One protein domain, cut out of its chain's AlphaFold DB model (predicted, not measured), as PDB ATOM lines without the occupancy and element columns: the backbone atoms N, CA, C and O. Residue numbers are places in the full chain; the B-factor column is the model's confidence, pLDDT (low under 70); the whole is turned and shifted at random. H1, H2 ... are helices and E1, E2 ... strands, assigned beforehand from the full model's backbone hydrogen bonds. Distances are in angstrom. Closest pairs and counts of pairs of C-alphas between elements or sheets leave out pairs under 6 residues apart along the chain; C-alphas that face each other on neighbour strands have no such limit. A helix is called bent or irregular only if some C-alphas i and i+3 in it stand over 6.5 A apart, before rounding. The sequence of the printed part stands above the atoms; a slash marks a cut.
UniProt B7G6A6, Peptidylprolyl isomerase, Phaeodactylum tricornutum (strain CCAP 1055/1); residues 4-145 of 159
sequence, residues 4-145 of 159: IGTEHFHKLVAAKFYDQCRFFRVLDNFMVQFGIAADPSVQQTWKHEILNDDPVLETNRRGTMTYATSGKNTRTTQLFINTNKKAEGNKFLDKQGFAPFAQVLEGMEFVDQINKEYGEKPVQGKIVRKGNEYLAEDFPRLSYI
ATOM      1  N   ILE A   4      79.558  -4.165 293.728       97.31
ATOM      2  CA  ILE A   4      80.459  -5.248 293.292       97.31
ATOM      3  C   ILE A   4      81.398  -5.631 294.443       97.31
ATOM      4  O   ILE A   4      81.525  -6.807 294.799       97.31
ATOM      5  N   GLY A   5      82.008  -4.631 295.082       97.12
ATOM      6  CA  GLY A   5      82.852  -4.811 296.259       97.12
ATOM      7  C   GLY A   5      82.087  -5.396 297.448       97.12
ATOM      8  O   GLY A   5      82.616  -6.278 298.134       97.12
ATOM      9  N   THR A   6      80.845  -4.952 297.674       97.38
ATOM     10  CA  THR A   6      79.969  -5.490 298.727       97.38
ATOM     11  C   THR A   6      79.657  -6.971 298.503       97.38
ATOM     12  O   THR A   6      79.836  -7.768 299.425       97.38
ATOM     13  N   GLU A   7      79.238  -7.364 297.295       97.00
ATOM     14  CA  GLU A   7      78.917  -8.762 296.978       97.00
ATOM     15  C   GLU A   7      80.143  -9.670 297.144       97.00
ATOM     16  O   GLU A   7      80.066 -10.736 297.759       97.00
ATOM     17  N   HIS A   8      81.303  -9.236 296.649       97.25
ATOM     18  CA  HIS A   8      82.533 -10.006 296.799       97.25
ATOM     19  C   HIS A   8      82.989 -10.118 298.258       97.25
ATOM     20  O   HIS A   8      83.406 -11.191 298.697       97.25
ATOM     21  N   PHE A   9      82.859  -9.044 299.041       97.44
ATOM     22  CA  PHE A   9      83.189  -9.088 300.465       97.44
ATOM     23  C   PHE A   9      82.334 -10.129 301.190       97.44
ATOM     24  O   PHE A   9      82.860 -10.918 301.974       97.44
ATOM     25  N   HIS A  10      81.039 -10.182 300.871       96.12
ATOM     26  CA  HIS A  10      80.129 -11.178 301.423       96.12
ATOM     27  C   HIS A  10      80.567 -12.614 301.082       96.12
ATOM     28  O   HIS A  10      80.586 -13.473 301.965       96.12
ATOM     29  N   LYS A  11      81.007 -12.875 299.841       96.25
ATOM     30  CA  LYS A  11      81.559 -14.185 299.433       96.25
ATOM     31  C   LYS A  11      82.799 -14.568 300.248       96.25
ATOM     32  O   LYS A  11      82.869 -15.684 300.761       96.25
ATOM     33  N   LEU A  12      83.738 -13.638 300.424       97.44
ATOM     34  CA  LEU A  12      84.952 -13.862 301.220       97.44
ATOM     35  C   LEU A  12      84.641 -14.129 302.699       97.44
ATOM     36  O   LEU A  12      85.250 -15.012 303.306       97.44
ATOM     37  N   VAL A  13      83.684 -13.399 303.283       97.12
ATOM     38  CA  VAL A  13      83.228 -13.623 304.664       97.12
ATOM     39  C   VAL A  13      82.565 -14.993 304.805       97.12
ATOM     40  O   VAL A  13      82.927 -15.744 305.709       97.12
ATOM     41  N   ALA A  14      81.665 -15.365 303.889       96.06
ATOM     42  CA  ALA A  14      81.021 -16.680 303.888       96.06
ATOM     43  C   ALA A  14      82.039 -17.830 303.762       96.06
ATOM     44  O   ALA A  14      81.881 -18.879 304.386       96.06
ATOM     45  N   ALA A  15      83.120 -17.611 303.010       96.44
ATOM     46  CA  ALA A  15      84.228 -18.551 302.865       96.44
ATOM     47  C   ALA A  15      85.246 -18.517 304.020       96.44
ATOM     48  O   ALA A  15      86.258 -19.214 303.949       96.44
ATOM     49  N   LYS A  16      85.008 -17.711 305.067       97.38
ATOM     50  CA  LYS A  16      85.924 -17.515 306.206       97.38
ATOM     51  C   LYS A  16      87.326 -17.052 305.799       97.38
ATOM     52  O   LYS A  16      88.297 -17.275 306.516       97.38
ATOM     53  N   PHE A  17      87.444 -16.375 304.657       98.38
ATOM     54  CA  PHE A  17      88.730 -15.950 304.102       98.38
ATOM     55  C   PHE A  17      89.529 -15.065 305.071       98.38
ATOM     56  O   PHE A  17      90.754 -15.131 305.127       98.38
ATOM     57  N   TYR A  18      88.828 -14.216 305.826       98.50
ATOM     58  CA  TYR A  18      89.441 -13.260 306.744       98.50
ATOM     59  C   TYR A  18      89.734 -13.821 308.138       98.50
ATOM     60  O   TYR A  18      90.287 -13.096 308.968       98.50
ATOM     61  N   ASP A  19      89.389 -15.076 308.421       98.44
ATOM     62  CA  ASP A  19      89.688 -15.679 309.716       98.44
ATOM     63  C   ASP A  19      91.211 -15.746 309.907       98.44
ATOM     64  O   ASP A  19      91.964 -16.163 309.026       98.44
ATOM     65  N   GLN A  20      91.678 -15.285 311.068       98.50
ATOM     66  CA  GLN A  20      93.096 -15.177 311.430       98.50
ATOM     67  C   GLN A  20      93.930 -14.218 310.557       98.50
ATOM     68  O   GLN A  20      95.147 -14.127 310.753       98.50
ATOM     69  N   CYS A  21      93.322 -13.464 309.632       98.19
ATOM     70  CA  CYS A  21      94.023 -12.431 308.866       98.19
ATOM     71  C   CYS A  21      94.626 -11.373 309.796       98.19
ATOM     72  O   CYS A  21      93.950 -10.835 310.675       98.19
ATOM     73  N   ARG A  22      95.895 -11.032 309.566       98.69
ATOM     74  CA  ARG A  22      96.627 -10.004 310.320       98.69
ATOM     75  C   ARG A  22      96.566  -8.645 309.627       98.69
ATOM     76  O   ARG A  22      96.611  -8.556 308.397       98.69
ATOM     77  N   PHE A  23      96.536  -7.581 310.424       98.81
ATOM     78  CA  PHE A  23      96.615  -6.200 309.938       98.81
ATOM     79  C   PHE A  23      98.066  -5.839 309.599       98.81
ATOM     80  O   PHE A  23      98.777  -5.244 310.401       98.81
ATOM     81  N   PHE A  24      98.541  -6.261 308.430       98.62
ATOM     82  CA  PHE A  24      99.966  -6.244 308.083       98.62
ATOM     83  C   PHE A  24     100.539  -4.862 307.739       98.62
ATOM     84  O   PHE A  24     101.754  -4.732 307.604       98.62
ATOM     85  N   ARG A  25      99.698  -3.840 307.557       98.69
ATOM     86  CA  ARG A  25     100.156  -2.471 307.302       98.69
ATOM     87  C   ARG A  25      99.273  -1.483 308.038       98.69
ATOM     88  O   ARG A  25      98.091  -1.370 307.731       98.69
ATOM     89  N   VAL A  26      99.840  -0.765 308.997       98.62
ATOM     90  CA  VAL A  26      99.083   0.147 309.861       98.62
ATOM     91  C   VAL A  26      99.776   1.498 309.869       98.62
ATOM     92  O   VAL A  26     100.880   1.640 310.391       98.62
ATOM     93  N   LEU A  27      99.128   2.487 309.258       98.19
ATOM     94  CA  LEU A  27      99.664   3.829 309.082       98.19
ATOM     95  C   LEU A  27      98.813   4.837 309.842       98.19
ATOM     96  O   LEU A  27      97.615   4.994 309.586       98.19
ATOM     97  N   ASP A  28      99.461   5.527 310.779       94.50
ATOM     98  CA  ASP A  28      98.797   6.505 311.629       94.50
ATOM     99  C   ASP A  28      98.164   7.620 310.795       94.50
ATOM    100  O   ASP A  28      98.750   8.111 309.829       94.50
ATOM    101  N   ASN A  29      96.948   8.013 311.175       95.00
ATOM    102  CA  ASN A  29      96.158   9.032 310.484       95.00
ATOM    103  C   ASN A  29      95.989   8.796 308.963       95.00
ATOM    104  O   ASN A  29      95.806   9.746 308.195       95.00
ATOM    105  N   PHE A  30      96.023   7.540 308.518       97.81
ATOM    106  CA  PHE A  30      95.810   7.181 307.121       97.81
ATOM    107  C   PHE A  30      94.902   5.958 307.006       97.81
ATOM    108  O   PHE A  30      93.728   6.118 306.654       97.81
ATOM    109  N   MET A  31      95.409   4.761 307.319       98.38
ATOM    110  CA  MET A  31      94.678   3.510 307.111       98.38
ATOM    111  C   MET A  31      95.247   2.321 307.896       98.38
ATOM    112  O   MET A  31      96.403   2.314 308.319       98.38
ATOM    113  N   VAL A  32      94.410   1.295 308.034       98.69
ATOM    114  CA  VAL A  32      94.751  -0.040 308.537       98.69
ATOM    115  C   VAL A  32      94.465  -1.051 307.424       98.69
ATOM    116  O   VAL A  32      93.310  -1.192 307.033       98.69
ATOM    117  N   GLN A  33      95.483  -1.745 306.911       98.88
ATOM    118  CA  GLN A  33      95.380  -2.719 305.816       98.88
ATOM    119  C   GLN A  33      95.389  -4.166 306.308       98.88
ATOM    120  O   GLN A  33      96.176  -4.530 307.185       98.88
ATOM    121  N   PHE A  34      94.579  -5.003 305.663       98.81
ATOM    122  CA  PHE A  34      94.529  -6.454 305.843       98.81
ATOM    123  C   PHE A  34      94.046  -7.143 304.549       98.81
ATOM    124  O   PHE A  34      93.981  -6.524 303.487       98.81
ATOM    125  N   GLY A  35      93.724  -8.436 304.627       98.25
ATOM    126  CA  GLY A  35      93.107  -9.185 303.525       98.25
ATOM    127  C   GLY A  35      94.086  -9.982 302.664       98.25
ATOM    128  O   GLY A  35      93.827 -10.223 301.486       98.25
ATOM    129  N   ILE A  36      95.205 -10.400 303.258       98.50
ATOM    130  CA  ILE A  36      95.985 -11.548 302.785       98.50
ATOM    131  C   ILE A  36      95.703 -12.693 303.761       98.50
ATOM    132  O   ILE A  36      95.906 -12.499 304.962       98.50
ATOM    133  N   ALA A  37      95.212 -13.828 303.258       98.44
ATOM    134  CA  ALA A  37      94.764 -14.950 304.082       98.44
ATOM    135  C   ALA A  37      95.876 -15.471 305.005       98.44
ATOM    136  O   ALA A  37      97.056 -15.479 304.645       98.44
ATOM    137  N   ALA A  38      95.481 -15.943 306.189       98.38
ATOM    138  CA  ALA A  38      96.393 -16.542 307.161       98.38
ATOM    139  C   ALA A  38      97.111 -17.787 306.616       98.38
ATOM    140  O   ALA A  38      98.283 -18.006 306.922       98.38
ATOM    141  N   ASP A  39      96.404 -18.582 305.812       98.19
ATOM    142  CA  ASP A  39      96.914 -19.770 305.136       98.19
ATOM    143  C   ASP A  39      97.186 -19.446 303.652       98.19
ATOM    144  O   ASP A  39      96.266 -19.028 302.936       98.19
ATOM    145  N   PRO A  40      98.422 -19.653 303.152       98.12
ATOM    146  CA  PRO A  40      98.744 -19.484 301.740       98.12
ATOM    147  C   PRO A  40      97.830 -20.276 300.802       98.12
ATOM    148  O   PRO A  40      97.497 -19.778 299.732       98.12
ATOM    149  N   SER A  41      97.391 -21.481 301.171       97.62
ATOM    150  CA  SER A  41      96.509 -22.295 300.326       97.62
ATOM    151  C   SER A  41      95.161 -21.605 300.084       97.62
ATOM    152  O   SER A  41      94.716 -21.518 298.938       97.62
ATOM    153  N   VAL A  42      94.578 -20.998 301.123       97.62
ATOM    154  CA  VAL A  42      93.366 -20.173 301.020       97.62
ATOM    155  C   VAL A  42      93.637 -18.938 300.163       97.62
ATOM    156  O   VAL A  42      92.856 -18.638 299.262       97.62
ATOM    157  N   GLN A  43      94.768 -18.251 300.365       97.81
ATOM    158  CA  GLN A  43      95.137 -17.096 299.535       97.81
ATOM    159  C   GLN A  43      95.210 -17.457 298.041       97.81
ATOM    160  O   GLN A  43      94.801 -16.661 297.192       97.81
ATOM    161  N   GLN A  44      95.729 -18.641 297.707       96.06
ATOM    162  CA  GLN A  44      95.906 -19.073 296.319       96.06
ATOM    163  C   GLN A  44      94.581 -19.373 295.606       96.06
ATOM    164  O   GLN A  44      94.530 -19.212 294.387       96.06
ATOM    165  N   THR A  45      93.533 -19.752 296.339       95.56
ATOM    166  CA  THR A  45      92.187 -19.958 295.779       95.56
ATOM    167  C   THR A  45      91.572 -18.646 295.291       95.56
ATOM    168  O   THR A  45      90.953 -18.619 294.235       95.56
ATOM    169  N   TRP A  46      91.804 -17.542 296.008       94.44
ATOM    170  CA  TRP A  46      91.117 -16.266 295.760       94.44
ATOM    171  C   TRP A  46      91.946 -15.222 295.004       94.44
ATOM    172  O   TRP A  46      91.396 -14.267 294.468       94.44
ATOM    173  N   LYS A  47      93.275 -15.373 294.917       88.88
ATOM    174  CA  LYS A  47      94.170 -14.361 294.302       88.88
ATOM    175  C   LYS A  47      93.869 -14.017 292.835       88.88
ATOM    176  O   LYS A  47      94.417 -13.041 292.330       88.88
ATOM    177  N   HIS A  48      93.094 -14.846 292.139       89.56
ATOM    178  CA  HIS A  48      92.743 -14.667 290.729       89.56
ATOM    179  C   HIS A  48      91.308 -14.169 290.529       89.56
ATOM    180  O   HIS A  48      90.939 -13.852 289.400       89.56
ATOM    181  N   GLU A  49      90.522 -14.044 291.601       92.12
ATOM    182  CA  GLU A  49      89.205 -13.410 291.563       92.12
ATOM    183  C   GLU A  49      89.375 -11.889 291.544       92.12
ATOM    184  O   GLU A  49      89.348 -11.202 292.566       92.12
ATOM    185  N   ILE A  50      89.647 -11.369 290.348       92.38
ATOM    186  CA  ILE A  50      89.806  -9.939 290.106       92.38
ATOM    187  C   ILE A  50      88.427  -9.293 289.975       92.38
ATOM    188  O   ILE A  50      87.580  -9.744 289.203       92.38
ATOM    189  N   LEU A  51      88.233  -8.194 290.695       92.00
ATOM    190  CA  LEU A  51      87.006  -7.413 290.673       92.00
ATOM    191  C   LEU A  51      87.073  -6.291 289.646       92.00
ATOM    192  O   LEU A  51      88.087  -5.602 289.510       92.00
ATOM    193  N   ASN A  52      85.934  -6.062 288.995       92.94
ATOM    194  CA  ASN A  52      85.682  -4.806 288.308       92.94
ATOM    195  C   ASN A  52      85.550  -3.669 289.325       92.94
ATOM    196  O   ASN A  52      85.057  -3.857 290.438       92.94
ATOM    197  N   ASP A  53      85.972  -2.479 288.914       92.56
ATOM    198  CA  ASP A  53      85.961  -1.308 289.779       92.56
ATOM    199  C   ASP A  53      84.544  -0.735 289.930       92.56
ATOM    200  O   ASP A  53      83.914  -0.345 288.945       92.56
ATOM    201  N   ASP A  54      84.068  -0.616 291.172       97.38
ATOM    202  CA  ASP A  54      82.927   0.245 291.483       97.38
ATOM    203  C   ASP A  54      83.305   1.730 291.312       97.38
ATOM    204  O   ASP A  54      84.445   2.124 291.592       97.38
ATOM    205  N   PRO A  55      82.357   2.593 290.907       96.94
ATOM    206  CA  PRO A  55      82.577   4.031 290.901       96.94
ATOM    207  C   PRO A  55      82.750   4.575 292.326       96.94
ATOM    208  O   PRO A  55      82.149   4.096 293.288       96.94
ATOM    209  N   VAL A  56      83.530   5.649 292.460       97.75
ATOM    210  CA  VAL A  56      83.682   6.359 293.736       97.75
ATOM    211  C   VAL A  56      82.460   7.246 293.965       97.75
ATOM    212  O   VAL A  56      82.409   8.382 293.498       97.75
ATOM    213  N   LEU A  57      81.465   6.704 294.668       97.88
ATOM    214  CA  LEU A  57      80.244   7.425 295.056       97.88
ATOM    215  C   LEU A  57      80.277   7.936 296.500       97.88
ATOM    216  O   LEU A  57      79.469   8.783 296.866       97.88
ATOM    217  N   GLU A  58      81.229   7.459 297.301       98.06
ATOM    218  CA  GLU A  58      81.498   7.959 298.646       98.06
ATOM    219  C   GLU A  58      82.957   8.343 298.826       98.06
ATOM    220  O   GLU A  58      83.851   7.842 298.148       98.06
ATOM    221  N   THR A  59      83.194   9.241 299.776       98.06
ATOM    222  CA  THR A  59      84.541   9.685 300.138       98.06
ATOM    223  C   THR A  59      85.187   8.743 301.145       98.06
ATOM    224  O   THR A  59      84.525   8.301 302.084       98.06
ATOM    225  N   ASN A  60      86.503   8.540 301.028       98.44
ATOM    226  CA  ASN A  60      87.352   7.832 301.996       98.44
ATOM    227  C   ASN A  60      87.487   8.597 303.331       98.44
ATOM    228  O   ASN A  60      88.561   9.082 303.710       98.44
ATOM    229  N   ARG A  61      86.369   8.761 304.041       98.31
ATOM    230  CA  ARG A  61      86.296   9.346 305.384       98.31
ATOM    231  C   ARG A  61      86.718   8.326 306.429       98.31
ATOM    232  O   ARG A  61      86.730   7.121 306.174       98.31
ATOM    233  N   ARG A  62      87.031   8.816 307.624       98.44
ATOM    234  CA  ARG A  62      87.276   7.975 308.792       98.44
ATOM    235  C   ARG A  62      86.183   6.914 308.968       98.44
ATOM    236  O   ARG A  62      85.005   7.230 308.845       98.44
ATOM    237  N   GLY A  63      86.586   5.679 309.246       98.50
ATOM    238  CA  GLY A  63      85.695   4.540 309.462       98.50
ATOM    239  C   GLY A  63      85.203   3.858 308.186       98.50
ATOM    240  O   GLY A  63      84.676   2.757 308.266       98.50
ATOM    241  N   THR A  64      85.402   4.440 307.002       98.75
ATOM    242  CA  THR A  64      85.039   3.759 305.750       98.75
ATOM    243  C   THR A  64      86.005   2.619 305.426       98.75
ATOM    244  O   THR A  64      87.203   2.721 305.698       98.75
ATOM    245  N   MET A  65      85.492   1.544 304.829       98.62
ATOM    246  CA  MET A  65      86.271   0.387 304.390       98.62
ATOM    247  C   MET A  65      86.270   0.281 302.863       98.62
ATOM    248  O   MET A  65      85.226   0.410 302.211       98.62
ATOM    249  N   THR A  66      87.457   0.043 302.309       98.62
ATOM    250  CA  THR A  66      87.745   0.165 300.877       98.62
ATOM    251  C   THR A  66      88.693  -0.947 300.427       98.62
ATOM    252  O   THR A  66      89.595  -1.338 301.167       98.62
ATOM    253  N   TYR A  67      88.520  -1.456 299.204       98.44
ATOM    254  CA  TYR A  67      89.477  -2.395 298.609       98.44
ATOM    255  C   TYR A  67      90.804  -1.709 298.277       98.44
ATOM    256  O   TYR A  67      90.830  -0.623 297.691       98.44
ATOM    257  N   ALA A  68      91.914  -2.370 298.604       97.31
ATOM    258  CA  ALA A  68      93.227  -1.988 298.107       97.31
ATOM    259  C   ALA A  68      93.358  -2.356 296.619       97.31
ATOM    260  O   ALA A  68      92.761  -3.323 296.145       97.31
ATOM    261  N   THR A  69      94.141  -1.578 295.874       93.06
ATOM    262  CA  THR A  69      94.316  -1.761 294.431       93.06
ATOM    263  C   THR A  69      95.714  -1.329 293.989       93.06
ATOM    264  O   THR A  69      96.316  -0.458 294.621       93.06
ATOM    265  N   SER A  70      96.230  -1.923 292.912       89.25
ATOM    266  CA  SER A  70      97.451  -1.481 292.217       89.25
ATOM    267  C   SER A  70      97.153  -0.759 290.898       89.25
ATOM    268  O   SER A  70      98.075  -0.377 290.178       89.25
ATOM    269  N   GLY A  71      95.877  -0.550 290.573       89.44
ATOM    270  CA  GLY A  71      95.441   0.063 289.324       89.44
ATOM    271  C   GLY A  71      94.033  -0.369 288.923       89.44
ATOM    272  O   GLY A  71      93.347  -1.088 289.651       89.44
ATOM    273  N   LYS A  72      93.591   0.064 287.743       89.69
ATOM    274  CA  LYS A  72      92.252  -0.256 287.233       89.69
ATOM    275  C   LYS A  72      92.033  -1.772 287.174       89.69
ATOM    276  O   LYS A  72      92.847  -2.462 286.566       89.69
ATOM    277  N   ASN A  73      90.930  -2.259 287.746       89.62
ATOM    278  CA  ASN A  73      90.531  -3.673 287.743       89.62
ATOM    279  C   ASN A  73      91.636  -4.614 288.262       89.62
ATOM    280  O   ASN A  73      92.005  -5.581 287.602       89.62
ATOM    281  N   THR A  74      92.216  -4.300 289.424       92.31
ATOM    282  CA  THR A  74      93.243  -5.145 290.078       92.31
ATOM    283  C   THR A  74      92.879  -5.534 291.514       92.31
ATOM    284  O   THR A  74      93.660  -6.183 292.212       92.31
ATOM    285  N   ARG A  75      91.686  -5.139 291.970       95.25
ATOM    286  CA  ARG A  75      91.175  -5.451 293.308       95.25
ATOM    287  C   ARG A  75      90.921  -6.950 293.413       95.25
ATOM    288  O   ARG A  75      90.381  -7.548 292.490       95.25
ATOM    289  N   THR A  76      91.309  -7.528 294.541       96.06
ATOM    290  CA  THR A  76      91.080  -8.942 294.869       96.06
ATOM    291  C   THR A  76      90.557  -9.023 296.298       96.06
ATOM    292  O   THR A  76      89.407  -8.687 296.538       96.06
ATOM    293  N   THR A  77      91.398  -9.368 297.274       98.00
ATOM    294  CA  THR A  77      90.984  -9.675 298.653       98.00
ATOM    295  C   THR A  77      91.467  -8.667 299.689       98.00
ATOM    296  O   THR A  77      91.024  -8.686 300.834       98.00
ATOM    297  N   GLN A  78      92.412  -7.800 299.323       98.50
ATOM    298  CA  GLN A  78      92.999  -6.858 300.264       98.50
ATOM    299  C   GLN A  78      92.080  -5.664 300.505       98.50
ATOM    300  O   GLN A  78      91.586  -5.038 299.565       98.50
ATOM    301  N   LEU A  79      91.923  -5.309 301.774       98.69
ATOM    302  CA  LEU A  79      91.053  -4.245 302.252       98.69
ATOM    303  C   LEU A  79      91.815  -3.296 303.163       98.69
ATOM    304  O   LEU A  79      92.843  -3.648 303.748       98.69
ATOM    305  N   PHE A  80      91.264  -2.102 303.336       98.81
ATOM    306  CA  PHE A  80      91.680  -1.213 304.400       98.81
ATOM    307  C   PHE A  80      90.530  -0.448 305.033       98.81
ATOM    308  O   PHE A  80      89.543  -0.131 304.371       98.81
ATOM    309  N   ILE A  81      90.704  -0.121 306.312       98.81
ATOM    310  CA  ILE A  81      89.838   0.793 307.059       98.81
ATOM    311  C   ILE A  81      90.523   2.157 307.096       98.81
ATOM    312  O   ILE A  81      91.686   2.271 307.491       98.81
ATOM    313  N   ASN A  82      89.813   3.199 306.679       98.69
ATOM    314  CA  ASN A  82      90.292   4.574 306.724       98.69
ATOM    315  C   ASN A  82      90.341   5.079 308.173       98.69
ATOM    316  O   ASN A  82      89.315   5.155 308.849       98.69
ATOM    317  N   THR A  83      91.516   5.500 308.640       98.31
ATOM    318  CA  THR A  83      91.703   6.060 309.995       98.31
ATOM    319  C   THR A  83      92.017   7.553 309.994       98.31
ATOM    320  O   THR A  83      92.075   8.160 311.064       98.31
ATOM    321  N   ASN A  84      92.177   8.153 308.808       96.06
ATOM    322  CA  ASN A  84      92.438   9.580 308.638       96.06
ATOM    323  C   ASN A  84      91.420  10.460 309.385       96.06
ATOM    324  O   ASN A  84      90.232  10.156 309.421       96.06
ATOM    325  N   LYS A  85      91.888  11.561 309.976       95.38
ATOM    326  CA  LYS A  85      91.093  12.483 310.808       95.38
ATOM    327  C   LYS A  85      90.618  13.732 310.053       95.38
ATOM    328  O   LYS A  85      90.165  14.687 310.675       95.38
ATOM    329  N   LYS A  86      90.751  13.753 308.724       95.69
ATOM    330  CA  LYS A  86      90.329  14.885 307.888       95.69
ATOM    331  C   LYS A  86      88.804  14.914 307.809       95.69
ATOM    332  O   LYS A  86      88.198  13.903 307.457       95.69
ATOM    333  N   ALA A  87      88.185  16.056 308.107       94.50
ATOM    334  CA  ALA A  87      86.725  16.195 308.103       94.50
ATOM    335  C   ALA A  87      86.135  15.949 306.703       94.50
ATOM    336  O   ALA A  87      85.091  15.318 306.537       94.50
ATOM    337  N   GLU A  88      86.854  16.392 305.677       95.75
ATOM    338  CA  GLU A  88      86.529  16.197 304.273       95.75
ATOM    339  C   GLU A  88      86.896  14.802 303.744       95.75
ATOM    340  O   GLU A  88      86.542  14.490 302.610       95.75
ATOM    341  N   GLY A  89      87.575  13.967 304.540       96.88
ATOM    342  CA  GLY A  89      88.097  12.657 304.149       96.88
ATOM    343  C   GLY A  89      89.287  12.712 303.186       96.88
ATOM    344  O   GLY A  89      89.866  13.763 302.906       96.88
ATOM    345  N   ASN A  90      89.697  11.553 302.668       97.00
ATOM    346  CA  ASN A  90      90.878  11.454 301.818       97.00
ATOM    347  C   ASN A  90      90.564  11.612 300.319       97.00
ATOM    348  O   ASN A  90      90.502  10.639 299.568       97.00
ATOM    349  N   LYS A  91      90.470  12.866 299.863       96.81
ATOM    350  CA  LYS A  91      90.208  13.207 298.449       96.81
ATOM    351  C   LYS A  91      91.271  12.722 297.461       96.81
ATOM    352  O   LYS A  91      90.994  12.641 296.268       96.81
ATOM    353  N   PHE A  92      92.485  12.436 297.928       96.12
ATOM    354  CA  PHE A  92      93.523  11.860 297.077       96.12
ATOM    355  C   PHE A  92      93.159  10.426 296.675       96.12
ATOM    356  O   PHE A  92      93.210  10.104 295.492       96.12
ATOM    357  N   LEU A  93      92.704   9.609 297.632       97.25
ATOM    358  CA  LEU A  93      92.236   8.248 297.357       97.25
ATOM    359  C   LEU A  93      90.975   8.248 296.485       97.25
ATOM    360  O   LEU A  93      90.894   7.473 295.534       97.25
ATOM    361  N   ASP A  94      90.039   9.169 296.736       97.31
ATOM    362  CA  ASP A  94      88.824   9.295 295.918       97.31
ATOM    363  C   ASP A  94      89.166   9.493 294.429       97.31
ATOM    364  O   ASP A  94      88.649   8.793 293.560       97.31
ATOM    365  N   LYS A  95      90.105  10.400 294.123       96.69
ATOM    366  CA  LYS A  95      90.557  10.673 292.746       96.69
ATOM    367  C   LYS A  95      91.288   9.496 292.098       96.69
ATOM    368  O   LYS A  95      91.365   9.434 290.876       96.69
ATOM    369  N   GLN A  96      91.832   8.584 292.900       96.06
ATOM    370  CA  GLN A  96      92.522   7.380 292.436       96.06
ATOM    371  C   GLN A  96      91.582   6.176 292.258       96.06
ATOM    372  O   GLN A  96      92.039   5.085 291.922       96.06
ATOM    373  N   GLY A  97      90.274   6.357 292.456       96.06
ATOM    374  CA  GLY A  97      89.286   5.302 292.240       96.06
ATOM    375  C   GLY A  97      89.069   4.390 293.448       96.06
ATOM    376  O   GLY A  97      88.390   3.376 293.326       96.06
ATOM    377  N   PHE A  98      89.630   4.698 294.618       97.94
ATOM    378  CA  PHE A  98      89.392   3.918 295.835       97.94
ATOM    379  C   PHE A  98      87.948   4.117 296.307       97.94
ATOM    380  O   PHE A  98      87.661   5.073 297.016       97.94
ATOM    381  N   ALA A  99      87.042   3.236 295.886       97.94
ATOM    382  CA  ALA A  99      85.614   3.320 296.175       97.94
ATOM    383  C   ALA A  99      85.278   2.650 297.521       97.94
ATOM    384  O   ALA A  99      85.415   1.427 297.636       97.94
ATOM    385  N   PRO A 100      84.832   3.408 298.540       98.50
ATOM    386  CA  PRO A 100      84.346   2.818 299.777       98.50
ATOM    387  C   PRO A 100      83.084   1.987 299.547       98.50
ATOM    388  O   PRO A 100      82.168   2.411 298.839       98.50
ATOM    389  N   PHE A 101      83.012   0.822 300.191       98.50
ATOM    390  CA  PHE A 101      81.856  -0.079 300.079       98.50
ATOM    391  C   PHE A 101      81.140  -0.326 301.410       98.50
ATOM    392  O   PHE A 101      79.987  -0.753 301.404       98.50
ATOM    393  N   ALA A 102      81.799  -0.039 302.533       98.19
ATOM    394  CA  ALA A 102      81.255  -0.213 303.875       98.19
ATOM    395  C   ALA A 102      81.782   0.868 304.828       98.19
ATOM    396  O   ALA A 102      82.689   1.634 304.488       98.19
ATOM    397  N   GLN A 103      81.223   0.920 306.035       98.12
ATOM    398  CA  GLN A 103      81.694   1.781 307.114       98.12
ATOM    399  C   GLN A 103      81.573   1.078 308.466       98.12
ATOM    400  O   GLN A 103      80.662   0.281 308.678       98.12
ATOM    401  N   VAL A 104      82.484   1.400 309.377       98.19
ATOM    402  CA  VAL A 104      82.411   1.025 310.788       98.19
ATOM    403  C   VAL A 104      81.306   1.854 311.441       98.19
ATOM    404  O   VAL A 104      81.387   3.082 311.456       98.19
ATOM    405  N   LEU A 105      80.273   1.185 311.954       97.31
ATOM    406  CA  LEU A 105      79.179   1.831 312.689       97.31
ATOM    407  C   LEU A 105      79.492   1.947 314.186       97.31
ATOM    408  O   LEU A 105      79.205   2.968 314.800       97.31
ATOM    409  N   GLU A 106      80.126   0.918 314.746       96.88
ATOM    410  CA  GLU A 106      80.482   0.802 316.161       96.88
ATOM    411  C   GLU A 106      81.897   0.221 316.297       96.88
ATOM    412  O   GLU A 106      82.349  -0.531 315.431       96.88
ATOM    413  N   GLY A 107      82.606   0.560 317.380       97.38
ATOM    414  CA  GLY A 107      83.922  -0.009 317.683       97.38
ATOM    415  C   GLY A 107      85.102   0.642 316.952       97.38
ATOM    416  O   GLY A 107      86.165   0.030 316.817       97.38
ATOM    417  N   MET A 108      84.955   1.881 316.475       97.88
ATOM    418  CA  MET A 108      86.053   2.601 315.819       97.88
ATOM    419  C   MET A 108      87.243   2.846 316.771       97.88
ATOM    420  O   MET A 108      88.394   2.892 316.337       97.88
ATOM    421  N   GLU A 109      86.992   2.941 318.074       97.56
ATOM    422  CA  GLU A 109      88.009   3.014 319.124       97.56
ATOM    423  C   GLU A 109      88.891   1.759 319.196       97.56
ATOM    424  O   GLU A 109      90.059   1.864 319.569       97.56
ATOM    425  N   PHE A 110      88.379   0.589 318.798       98.00
ATOM    426  CA  PHE A 110      89.180  -0.634 318.696       98.00
ATOM    427  C   PHE A 110      90.027  -0.640 317.426       98.00
ATOM    428  O   PHE A 110      91.170  -1.095 317.457       98.00
ATOM    429  N   VAL A 111      89.514  -0.077 316.325       98.25
ATOM    430  CA  VAL A 111      90.303   0.127 315.098       98.25
ATOM    431  C   VAL A 111      91.508   1.027 315.380       98.25
ATOM    432  O   VAL A 111      92.609   0.738 314.918       98.25
ATOM    433  N   ASP A 112      91.337   2.077 316.186       97.38
ATOM    434  CA  ASP A 112      92.437   2.973 316.575       97.38
ATOM    435  C   ASP A 112      93.497   2.306 317.464       97.38
ATOM    436  O   ASP A 112      94.631   2.785 317.533       97.38
ATOM    437  N   GLN A 113      93.142   1.212 318.140       97.69
ATOM    438  CA  GLN A 113      94.042   0.443 319.002       97.69
ATOM    439  C   GLN A 113      94.793  -0.667 318.253       97.69
ATOM    440  O   GLN A 113      95.642  -1.334 318.847       97.69
ATOM    441  N   ILE A 114      94.518  -0.871 316.960       98.56
ATOM    442  CA  ILE A 114      95.243  -1.848 316.142       98.56
ATOM    443  C   ILE A 114      96.741  -1.526 316.164       98.56
ATOM    444  O   ILE A 114      97.163  -0.389 315.937       98.56
ATOM    445  N   ASN A 115      97.554  -2.545 316.454       98.19
ATOM    446  CA  ASN A 115      98.973  -2.351 316.713       98.19
ATOM    447  C   ASN A 115      99.704  -1.803 315.475       98.19
ATOM    448  O   ASN A 115      99.813  -2.477 314.451       98.19
ATOM    449  N   LYS A 116     100.257  -0.594 315.610       97.81
ATOM    450  CA  LYS A 116     100.972   0.132 314.553       97.81
ATOM    451  C   LYS A 116     102.495   0.023 314.594       97.81
ATOM    452  O   LYS A 116     103.167   0.624 313.762       97.81
ATOM    453  N   GLU A 117     103.051  -0.739 315.534       98.12
ATOM    454  CA  GLU A 117     104.497  -0.822 315.786       98.12
ATOM    455  C   GLU A 117     105.327  -1.160 314.533       98.12
ATOM    456  O   GLU A 117     106.447  -0.673 314.347       98.12
ATOM    457  N   TYR A 118     104.775  -1.992 313.651       98.25
ATOM    458  CA  TYR A 118     105.490  -2.485 312.480       98.25
ATOM    459  C   TYR A 118     105.290  -1.634 311.222       98.25
ATOM    460  O   TYR A 118     106.031  -1.833 310.260       98.25
ATOM    461  N   GLY A 119     104.363  -0.670 311.220       98.25
ATOM    462  CA  GLY A 119     104.128   0.229 310.086       98.25
ATOM    463  C   GLY A 119     103.912  -0.527 308.774       98.25
ATOM    464  O   GLY A 119     102.920  -1.232 308.625       98.25
ATOM    465  N   GLU A 120     104.858  -0.397 307.839       97.38
ATOM    466  CA  GLU A 120     104.855  -1.061 306.522       97.38
ATOM    467  C   GLU A 120     105.928  -2.159 306.382       97.38
ATOM    468  O   GLU A 120     106.196  -2.626 305.278       97.38
ATOM    469  N   LYS A 121     106.577  -2.559 307.485       98.56
ATOM    470  CA  LYS A 121     107.674  -3.544 307.472       98.56
ATOM    471  C   LYS A 121     107.258  -4.940 306.968       98.56
ATOM    472  O   LYS A 121     108.088  -5.565 306.302       98.56
ATOM    473  N   PRO A 122     106.049  -5.471 307.262       98.62
ATOM    474  CA  PRO A 122     105.640  -6.771 306.739       98.62
ATOM    475  C   PRO A 122     105.592  -6.795 305.205       98.62
ATOM    476  O   PRO A 122     104.881  -6.028 304.557       98.62
ATOM    477  N   VAL A 123     106.334  -7.723 304.603       98.38
ATOM    478  CA  VAL A 123     106.456  -7.832 303.146       98.38
ATOM    479  C   VAL A 123     105.308  -8.670 302.600       98.38
ATOM    480  O   VAL A 123     105.317  -9.894 302.732       98.38
ATOM    481  N   GLN A 124     104.356  -8.041 301.909       97.56
ATOM    482  CA  GLN A 124     103.149  -8.706 301.391       97.56
ATOM    483  C   GLN A 124     103.434  -9.980 300.584       97.56
ATOM    484  O   GLN A 124     102.773 -10.993 300.782       97.56
ATOM    485  N   GLY A 125     104.466  -9.984 299.734       97.81
ATOM    486  CA  GLY A 125     104.844 -11.180 298.971       97.81
ATOM    487  C   GLY A 125     105.311 -12.356 299.841       97.81
ATOM    488  O   GLY A 125     105.154 -13.509 299.445       97.81
ATOM    489  N   LYS A 126     105.867 -12.101 301.034       98.50
ATOM    490  CA  LYS A 126     106.150 -13.154 302.022       98.50
ATOM    491  C   LYS A 126     104.867 -13.618 302.709       98.50
ATOM    492  O   LYS A 126     104.719 -14.820 302.878       98.50
ATOM    493  N   ILE A 127     103.929 -12.716 303.003       98.44
ATOM    494  CA  ILE A 127     102.615 -13.078 303.564       98.44
ATOM    495  C   ILE A 127     101.848 -13.974 302.585       98.44
ATOM    496  O   ILE A 127     101.368 -15.025 302.973       98.44
ATOM    497  N   VAL A 128     101.824 -13.648 301.290       97.94
ATOM    498  CA  VAL A 128     101.165 -14.492 300.273       97.94
ATOM    499  C   VAL A 128     101.779 -15.896 300.192       97.94
ATOM    500  O   VAL A 128     101.066 -16.861 299.944       97.94
ATOM    501  N   ARG A 129     103.100 -16.031 300.385       98.19
ATOM    502  CA  ARG A 129     103.806 -17.321 300.260       98.19
ATOM    503  C   ARG A 129     103.845 -18.149 301.543       98.19
ATOM    504  O   ARG A 129     103.862 -19.368 301.449       98.19
ATOM    505  N   LYS A 130     103.938 -17.499 302.703       98.50
ATOM    506  CA  LYS A 130     104.176 -18.131 304.013       98.50
ATOM    507  C   LYS A 130     103.048 -17.895 305.023       98.50
ATOM    508  O   LYS A 130     103.037 -18.508 306.081       98.50
ATOM    509  N   GLY A 131     102.120 -16.990 304.729       98.38
ATOM    510  CA  GLY A 131     100.973 -16.696 305.577       98.38
ATOM    511  C   GLY A 131     101.378 -16.241 306.972       98.38
ATOM    512  O   GLY A 131     102.341 -15.488 307.161       98.38
ATOM    513  N   ASN A 132     100.633 -16.729 307.958       98.44
ATOM    514  CA  ASN A 132     100.842 -16.394 309.356       98.44
ATOM    515  C   ASN A 132     102.103 -17.013 309.969       98.44
ATOM    516  O   ASN A 132     102.525 -16.501 310.997       98.44
ATOM    517  N   GLU A 133     102.736 -18.024 309.361       98.44
ATOM    518  CA  GLU A 133     104.029 -18.542 309.842       98.44
ATOM    519  C   GLU A 133     105.073 -17.416 309.856       98.44
ATOM    520  O   GLU A 133     105.631 -17.079 310.897       98.44
ATOM    521  N   TYR A 134     105.213 -16.723 308.723       98.69
ATOM    522  CA  TYR A 134     106.080 -15.551 308.589       98.69
ATOM    523  C   TYR A 134     105.695 -14.414 309.542       98.69
ATOM    524  O   TYR A 134     106.558 -13.788 310.153       98.69
ATOM    525  N   LEU A 135     104.399 -14.112 309.658       98.62
ATOM    526  CA  LEU A 135     103.955 -12.991 310.484       98.62
ATOM    527  C   LEU A 135     104.058 -13.277 311.984       98.62
ATOM    528  O   LEU A 135     104.249 -12.341 312.753       98.62
ATOM    529  N   ALA A 136     103.907 -14.528 312.413       97.94
ATOM    530  CA  ALA A 136     104.062 -14.911 313.809       97.94
ATOM    531  C   ALA A 136     105.535 -14.904 314.238       97.94
ATOM    532  O   ALA A 136     105.818 -14.502 315.364       97.94
ATOM    533  N   GLU A 137     106.447 -15.295 313.344       98.38
ATOM    534  CA  GLU A 137     107.894 -15.275 313.580       98.38
ATOM    535  C   GLU A 137     108.436 -13.837 313.647       98.38
ATOM    536  O   GLU A 137     108.995 -13.423 314.664       98.38
ATOM    537  N   ASP A 138     108.202 -13.040 312.600       98.56
ATOM    538  CA  ASP A 138     108.861 -11.737 312.443       98.56
ATOM    539  C   ASP A 138     108.067 -10.579 313.081       98.56
ATOM    540  O   ASP A 138     108.630  -9.537 313.431       98.56
ATOM    541  N   PHE A 139     106.744 -10.734 313.226       98.62
ATOM    542  CA  PHE A 139     105.826  -9.675 313.672       98.62
ATOM    543  C   PHE A 139     104.784 -10.189 314.686       98.62
ATOM    544  O   PHE A 139     103.569 -10.010 314.496       98.62
ATOM    545  N   PRO A 140     105.223 -10.824 315.791       98.31
ATOM    546  CA  PRO A 140     104.349 -11.576 316.692       98.31
ATOM    547  C   PRO A 140     103.210 -10.739 317.281       98.31
ATOM    548  O   PRO A 140     102.137 -11.281 317.541       98.31
ATOM    549  N   ARG A 141     103.407  -9.422 317.442       98.50
ATOM    550  CA  ARG A 141     102.435  -8.508 318.062       98.50
ATOM    551  C   ARG A 141     101.421  -7.881 317.099       98.50
ATOM    552  O   ARG A 141     100.687  -6.987 317.517       98.50
ATOM    553  N   LEU A 142     101.373  -8.290 315.829       98.75
ATOM    554  CA  LEU A 142     100.324  -7.819 314.920       98.75
ATOM    555  C   LEU A 142      98.939  -8.209 315.445       98.75
ATOM    556  O   LEU A 142      98.689  -9.372 315.757       98.75
ATOM    557  N   SER A 143      98.029  -7.237 315.483       98.69
ATOM    558  CA  SER A 143      96.608  -7.503 315.695       98.69
ATOM    559  C   SER A 143      96.054  -8.343 314.537       98.69
ATOM    560  O   SER A 143      96.539  -8.266 313.400       98.69
ATOM    561  N   TYR A 144      95.019  -9.131 314.812       98.56
ATOM    562  CA  TYR A 144      94.413 -10.030 313.836       98.56
ATOM    563  C   TYR A 144      92.910 -10.161 314.039       98.56
ATOM    564  O   TYR A 144      92.373  -9.873 315.110       98.56
ATOM    565  N   ILE A 145      92.241 -10.603 312.983       98.44
ATOM    566  CA  ILE A 145      90.820 -10.922 312.978       98.44
ATOM    567  C   ILE A 145      90.659 -12.336 313.531       98.44
ATOM    568  O   ILE A 145      91.219 -13.278 312.982       98.44
TER     569      ILE A 145
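Overview. This is residues 4 to 145 of the 159 residues of the protein "Peptidylprolyl isomerase" of Phaeodactylum tricornutum (strain CCAP 1055/1) (UniProt B7G6A6). A twisted sheet of five short strands runs through the middle, with H2 and H5 beyond its strands toward one end of the longest axis and H3 near the opposite end. H1 packs by residues 4 to 9 near the E5 edge, H4 only grazes the sheet, and long loops, among them residues 47 to 63, run round the outside. The 142 printed residues hold five named helices and five named strands in the order H1 E1 E2 H2 E3 E4 H3 E5 H4 H5; the class is mixed, helices and strands, with 61 residues, under half, in named elements. The sheet's order is E1 E2 E4 E3 E5, antiparallel throughout. The whole is compact and rounded, with a radius of gyration of the C-alphas of 14.4 A and spans of 39 by 31 by 26 A.

Along the chain. H1, residues 4 to 14, begins at C-alpha 4 (80.459, -5.248, 293.292) and is 15.6 A long. E1 is residues 25 to 27, and E2, residues 31 to 34, measures 10.0 A. H2, residues 40 to 46, is 10.2 A long. E3, residues 64 to 67, measures 10.4 A, and E4, residues 79 to 82, 9.9 A. H3 is residues 91 to 95, E5 residues 100 to 103 and H4 residues 108 to 111. H5, residues 124 to 138, is 12.8 A long and ends at C-alpha 138 (108.861, -11.737, 312.443); it is irregular, with C-alphas 129 and 132 9.6 A apart.

Arrangement. From edge to edge the strands' lines turn by 77 degrees. E1 and E2 form a hairpin, with N 33 and O 25 at 2.8 A. E2 and E4 have N 32 and O 81 at 2.9 A. E3 and E4 form a hairpin, with N 80 and O 66 at 2.8 A. E3 and E5 have N 65 and O 102 at 2.8 A. E2, H2, E3 and E4, H3, E5 are split strand-helix-strand units, each with another strand between its two strands, and both crossovers are right-handed. H1 is on the sheet at a height of 9.2 A, only just over E5 with 3 C-alphas, and slantwise to it at 42 degrees on the local plane; the closest C-alphas are those of Thr 6 and Phe 101, 5.9 A. H4 grazes the sheet with residues 108 to 111. H2, H3 and H5 are not on it. H5 touches H2 with residues 127 to 131 alone, the closest C-alphas being those of Pro 40 and Gly 131, 5.2 A; they run opposite ways at a steep tilt of 35.3 degrees, only just past shallow. Every O i to N i+4 pair is within hydrogen-bond range in H1 and H3, against 2 of 3 in H2 and 7 of 11 in H5; H4 is too short for one.

Size, cuts and confidence. The C-alphas farthest apart, those of Ser 41 and Ala 87, are 40.5 A apart. The printed part has no cut. The links H2 to E3, E3 to E4 and H4 to H5 are long. Mean pLDDT of the printed part is 97.1, and no printed residue is under 70.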